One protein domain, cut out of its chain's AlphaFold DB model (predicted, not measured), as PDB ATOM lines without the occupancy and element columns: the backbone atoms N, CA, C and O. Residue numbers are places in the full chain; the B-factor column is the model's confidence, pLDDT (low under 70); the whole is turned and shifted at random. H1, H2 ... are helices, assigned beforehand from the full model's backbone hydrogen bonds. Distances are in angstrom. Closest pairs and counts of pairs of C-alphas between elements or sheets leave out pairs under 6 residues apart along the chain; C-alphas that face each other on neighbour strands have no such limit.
ATOM      1  N   VAL A   2     188.195 245.784 135.521       64.56
ATOM      2  CA  VAL A   2     187.270 245.111 136.474       64.56
ATOM      3  C   VAL A   2     186.574 243.874 135.909       64.56
ATOM      4  O   VAL A   2     186.473 242.882 136.617       64.56
ATOM      5  N   ASN A   3     186.199 243.868 134.628       64.44
ATOM      6  CA  ASN A   3     185.617 242.679 133.995       64.44
ATOM      7  C   ASN A   3     186.592 241.487 133.938       64.44
ATOM      8  O   ASN A   3     186.156 240.345 134.035       64.44
ATOM      9  N   LEU A   4     187.904 241.731 133.829       71.75
ATOM     10  CA  LEU A   4     188.929 240.676 133.835       71.75
ATOM     11  C   LEU A   4     189.186 240.157 135.254       71.75
ATOM     12  O   LEU A   4     189.262 238.949 135.454       71.75
ATOM     13  N   LEU A   5     189.248 241.057 136.245       73.06
ATOM     14  CA  LEU A   5     189.317 240.694 137.665       73.06
ATOM     15  C   LEU A   5     188.088 239.867 138.077       73.06
ATOM     16  O   LEU A   5     188.218 238.830 138.721       73.06
ATOM     17  N   TRP A   6     186.901 240.316 137.673       78.06
ATOM     18  CA  TRP A   6     185.639 239.642 137.936       78.06
ATOM     19  C   TRP A   6     185.597 238.262 137.290       78.06
ATOM     20  O   TRP A   6     185.328 237.289 137.987       78.06
ATOM     21  N   ARG A   7     185.925 238.149 135.995       74.00
ATOM     22  CA  ARG A   7     186.009 236.852 135.306       74.00
ATOM     23  C   ARG A   7     186.994 235.922 136.002       74.00
ATOM     24  O   ARG A   7     186.589 234.848 136.412       74.00
ATOM     25  N   ARG A   8     188.220 236.367 136.280       74.94
ATOM     26  CA  ARG A   8     189.229 235.556 136.985       74.94
ATOM     27  C   ARG A   8     188.743 235.014 138.334       74.94
ATOM     28  O   ARG A   8     189.099 233.899 138.709       74.94
ATOM     29  N   GLU A   9     187.980 235.804 139.086       80.44
ATOM     30  CA  GLU A   9     187.500 235.397 140.412       80.44
ATOM     31  C   GLU A   9     186.171 234.633 140.387       80.44
ATOM     32  O   GLU A   9     185.857 233.967 141.373       80.44
ATOM     33  N   THR A  10     185.404 234.702 139.296       77.81
ATOM     34  CA  THR A  10     184.088 234.044 139.166       77.81
ATOM     35  C   THR A  10     184.094 232.818 138.254       77.81
ATOM     36  O   THR A  10     183.271 231.922 138.433       77.81
ATOM     37  N   GLU A  11     185.037 232.728 137.322       77.25
ATOM     38  CA  GLU A  11     185.158 231.640 136.358       77.25
ATOM     39  C   GLU A  11     185.508 230.317 137.056       77.25
ATOM     40  O   GLU A  11     186.451 230.220 137.842       77.25
ATOM     41  N   ARG A  20     180.835 231.639 150.734       72.31
ATOM     42  CA  ARG A  20     181.530 231.748 149.441       72.31
ATOM     43  C   ARG A  20     181.341 233.127 148.807       72.31
ATOM     44  O   ARG A  20     182.290 233.680 148.251       72.31
ATOM     45  N   LYS A  21     180.154 233.725 148.953       72.81
ATOM     46  CA  LYS A  21     179.885 235.113 148.533       72.81
ATOM     47  C   LYS A  21     180.737 236.118 149.316       72.81
ATOM     48  O   LYS A  21     181.346 237.004 148.721       72.81
ATOM     49  N   ALA A  22     180.860 235.941 150.632       72.88
ATOM     50  CA  ALA A  22     181.707 236.792 151.469       72.88
ATOM     51  C   ALA A  22     183.207 236.653 151.139       72.88
ATOM     52  O   ALA A  22     183.951 237.637 151.207       72.88
ATOM     53  N   ALA A  23     183.662 235.457 150.749       75.31
ATOM     54  CA  ALA A  23     185.034 235.239 150.293       75.31
ATOM     55  C   ALA A  23     185.338 236.007 148.993       75.31
ATOM     56  O   ALA A  23     186.367 236.684 148.920       75.31
ATOM     57  N   LEU A  24     184.421 235.981 148.017       78.44
ATOM     58  CA  LEU A  24     184.515 236.795 146.799       78.44
ATOM     59  C   LEU A  24     184.590 238.290 147.143       78.44
ATOM     60  O   LEU A  24     185.501 238.987 146.697       78.44
ATOM     61  N   ASP A  25     183.700 238.770 148.013       80.50
ATOM     62  CA  ASP A  25     183.684 240.172 148.447       80.50
ATOM     63  C   ASP A  25     185.004 240.601 149.097       80.50
ATOM     64  O   ASP A  25     185.486 241.715 148.872       80.50
ATOM     65  N   LYS A  26     185.611 239.725 149.903       78.88
ATOM     66  CA  LYS A  26     186.896 239.986 150.557       78.88
ATOM     67  C   LYS A  26     188.023 240.139 149.537       78.88
ATOM     68  O   LYS A  26     188.816 241.074 149.661       78.88
ATOM     69  N   VAL A  27     188.084 239.262 148.534       78.44
ATOM     70  CA  VAL A  27     189.094 239.317 147.466       78.44
ATOM     71  C   VAL A  27     188.913 240.574 146.614       78.44
ATOM     72  O   VAL A  27     189.875 241.311 146.397       78.44
ATOM     73  N   LEU A  28     187.676 240.890 146.223       80.88
ATOM     74  CA  LEU A  28     187.360 242.086 145.440       80.88
ATOM     75  C   LEU A  28     187.694 243.376 146.201       80.88
ATOM     76  O   LEU A  28     188.325 244.273 145.647       80.88
ATOM     77  N   ARG A  29     187.362 243.463 147.497       80.25
ATOM     78  CA  ARG A  29     187.760 244.608 148.336       80.25
ATOM     79  C   ARG A  29     189.274 244.720 148.482       80.25
ATOM     80  O   ARG A  29     189.792 245.833 148.496       80.25
ATOM     81  N   ALA A  30     189.983 243.600 148.610       78.38
ATOM     82  CA  ALA A  30     191.441 243.604 148.678       78.38
ATOM     83  C   ALA A  30     192.065 244.093 147.360       78.38
ATOM     84  O   ALA A  30     193.027 244.854 147.402       78.38
ATOM     85  N   ALA A  31     191.493 243.725 146.212       74.31
ATOM     86  CA  ALA A  31     191.908 244.232 144.907       74.31
ATOM     87  C   ALA A  31     191.623 245.737 144.758       74.31
ATOM     88  O   ALA A  31     192.521 246.492 144.396       74.31
ATOM     89  N   LEU A  32     190.424 246.197 145.134       77.69
ATOM     90  CA  LEU A  32     190.057 247.619 145.111       77.69
ATOM     91  C   LEU A  32     190.942 248.479 146.024       77.69
ATOM     92  O   LEU A  32     191.273 249.608 145.677       77.69
ATOM     93  N   LYS A  33     191.359 247.961 147.185       81.56
ATOM     94  CA  LYS A  33     192.259 248.681 148.101       81.56
ATOM     95  C   LYS A  33     193.646 248.953 147.516       81.56
ATOM     96  O   LYS A  33     194.295 249.882 147.977       81.56
ATOM     97  N   LYS A  34     194.093 248.172 146.527       76.19
ATOM     98  CA  LYS A  34     195.374 248.406 145.837       76.19
ATOM     99  C   LYS A  34     195.316 249.598 144.879       76.19
ATOM    100  O   LYS A  34     196.357 250.113 144.496       76.19
ATOM    101  N   ILE A  35     194.116 250.041 144.505       71.94
ATOM    102  CA  ILE A  35     193.913 251.236 143.687       71.94
ATOM    103  C   ILE A  35     194.144 252.451 144.584       71.94
ATOM    104  O   ILE A  35     193.378 252.666 145.526       71.94
ATOM    105  N   ALA A  36     195.201 253.220 144.318       62.34
ATOM    106  CA  ALA A  36     195.588 254.374 145.130       62.34
ATOM    107  C   ALA A  36     194.550 255.507 145.061       62.34
ATOM    108  O   ALA A  36     194.174 256.062 146.095       62.34
ATOM    109  N   ASP A  37     194.031 255.780 143.862       62.78
ATOM    110  CA  ASP A  37     193.083 256.864 143.613       62.78
ATOM    111  C   ASP A  37     191.675 256.563 144.193       62.78
ATOM    112  O   ASP A  37     191.070 255.534 143.858       62.78
ATOM    113  N   PRO A  38     191.121 257.437 145.058       59.66
ATOM    114  CA  PRO A  38     189.798 257.244 145.658       59.66
ATOM    115  C   PRO A  38     188.618 257.315 144.676       59.66
ATOM    116  O   PRO A  38     187.629 256.612 144.889       59.66
ATOM    117  N   SER A  39     188.702 258.131 143.622       50.62
ATOM    118  CA  SER A  39     187.642 258.296 142.616       50.62
ATOM    119  C   SER A  39     187.532 257.052 141.735       50.62
ATOM    120  O   SER A  39     186.451 256.488 141.560       50.62
ATOM    121  N   ILE A  40     188.673 256.537 141.279       65.12
ATOM    122  CA  ILE A  40     188.767 255.302 140.497       65.12
ATOM    123  C   ILE A  40     188.312 254.105 141.338       65.12
ATOM    124  O   ILE A  40     187.545 253.256 140.875       65.12
ATOM    125  N   ARG A  41     188.726 254.053 142.609       73.69
ATOM    126  CA  ARG A  41     188.258 253.032 143.554       73.69
ATOM    127  C   ARG A  41     186.739 253.077 143.735       73.69
ATOM    128  O   ARG A  41     186.122 252.016 143.820       73.69
ATOM    129  N   ALA A  42     186.144 254.268 143.796       66.25
ATOM    130  CA  ALA A  42     184.697 254.434 143.906       66.25
ATOM    131  C   ALA A  42     183.974 253.956 142.637       66.25
ATOM    132  O   ALA A  42     183.026 253.180 142.740       66.25
ATOM    133  N   HIS A  43     184.472 254.331 141.457       67.12
ATOM    134  CA  HIS A  43     183.894 253.930 140.173       67.12
ATOM    135  C   HIS A  43     183.901 252.406 139.984       67.12
ATOM    136  O   HIS A  43     182.864 251.789 139.740       67.12
ATOM    137  N   TYR A  44     185.047 251.768 140.222       74.12
ATOM    138  CA  TYR A  44     185.142 250.309 140.181       74.12
ATOM    139  C   TYR A  44     184.358 249.621 141.305       74.12
ATOM    140  O   TYR A  44     183.907 248.486 141.141       74.12
ATOM    141  N   GLY A  45     184.167 250.299 142.438       75.75
ATOM    142  CA  GLY A  45     183.264 249.857 143.494       75.75
ATOM    143  C   GLY A  45     181.814 249.751 143.017       75.75
ATOM    144  O   GLY A  45     181.149 248.760 143.326       75.75
ATOM    145  N   GLU A  46     181.342 250.721 142.231       75.19
ATOM    146  CA  GLU A  46     179.985 250.709 141.673       75.19
ATOM    147  C   GLU A  46     179.828 249.641 140.576       75.19
ATOM    148  O   GLU A  46     178.846 248.897 140.578       75.19
ATOM    149  N   ASP A  47     180.832 249.459 139.712       73.25
ATOM    150  CA  ASP A  47     180.838 248.374 138.718       73.25
ATOM    151  C   ASP A  47     180.780 246.983 139.366       73.25
ATOM    152  O   ASP A  47     179.997 246.126 138.952       73.25
ATOM    153  N   ILE A  48     181.563 246.756 140.425       79.06
ATOM    154  CA  ILE A  48     181.537 245.496 141.180       79.06
ATOM    155  C   ILE A  48     180.181 245.292 141.859       79.06
ATOM    156  O   ILE A  48     179.675 244.172 141.916       79.06
ATOM    157  N   LYS A  49     179.560 246.357 142.368       76.19
ATOM    158  CA  LYS A  49     178.223 246.288 142.964       76.19
ATOM    159  C   LYS A  49     177.163 245.897 141.929       76.19
ATOM    160  O   LYS A  49     176.322 245.054 142.245       76.19
ATOM    161  N   ARG A  50     177.243 246.424 140.702       75.44
ATOM    162  CA  ARG A  50     176.382 246.031 139.572       75.44
ATOM    163  C   ARG A  50     176.573 244.560 139.196       75.44
ATOM    164  O   ARG A  50     175.599 243.819 139.160       75.44
ATOM    165  N   LEU A  51     177.814 244.118 139.009       76.12
ATOM    166  CA  LEU A  51     178.137 242.725 138.672       76.12
ATOM    167  C   LEU A  51     177.694 241.735 139.767       76.12
ATOM    168  O   LEU A  51     177.207 240.646 139.471       76.12
ATOM    169  N   ARG A  52     177.786 242.123 141.047       77.50
ATOM    170  CA  ARG A  52     177.229 241.343 142.171       77.50
ATOM    171  C   ARG A  52     175.713 241.242 142.099       77.50
ATOM    172  O   ARG A  52     175.170 240.178 142.380       77.50
TER     173      ARG A  52
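Overview. This is residues 2 to 11 and 20 to 52 of the 284 residues of an uncharacterized protein of Rhodobacter sp. CACIA14H1 (UniProt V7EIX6). Two helices, H2 and H3, form a helical hairpin, and the shorter H1 meets H3 at a steep tilt, with its first residue, Val 2, closest to Tyr 44 of H3; the centres of the three helices make a triangle. The printed part has 43 residues with H1, H2 and H3 in chain order and no named strand, all helix. It is compact, with a radius of gyration of the C-alphas of 9.9 A, and spans 27 by 16 by 15 A.

Arrangement. Start at H3, residues 38 to 52. H2, residues 20 to 33, touches it with residues 28 to 33 alone, closest at C-alphas Leu 32 and Arg 41, 5.9 A; this hairpin has a shallow tilt of 20 degrees, opposite ways. H1, residues 2 to 10, touches residues 44 to 48 of H3 alone, closest at C-alphas Val 2 and Tyr 44, 6.7 A, at a steep tilt of 46 degrees, the same way. H1 and H2 are close but not clearly touching, closest at C-alphas Glu 9 and Leu 24, 7.2 A. In H1, H2 and H3 every O i to N i+4 pair is within hydrogen-bond range.

Along the chain. Find C-alpha 38 at (189.798, 257.244, 145.658); H3 runs 20.6 A to C-alpha 52. H2 measures 20.1 A, and H1, from C-alpha 2 at (187.270, 245.111, 136.474), 11.8 A.

Size, cuts and confidence. Residues 12 to 19 are not printed; C-alphas 11 and 20 are 13.6 A apart. The H2 to H3 link is tight. pLDDT is under 70 at residues 2 to 3, 36 to 40 and 42 to 43.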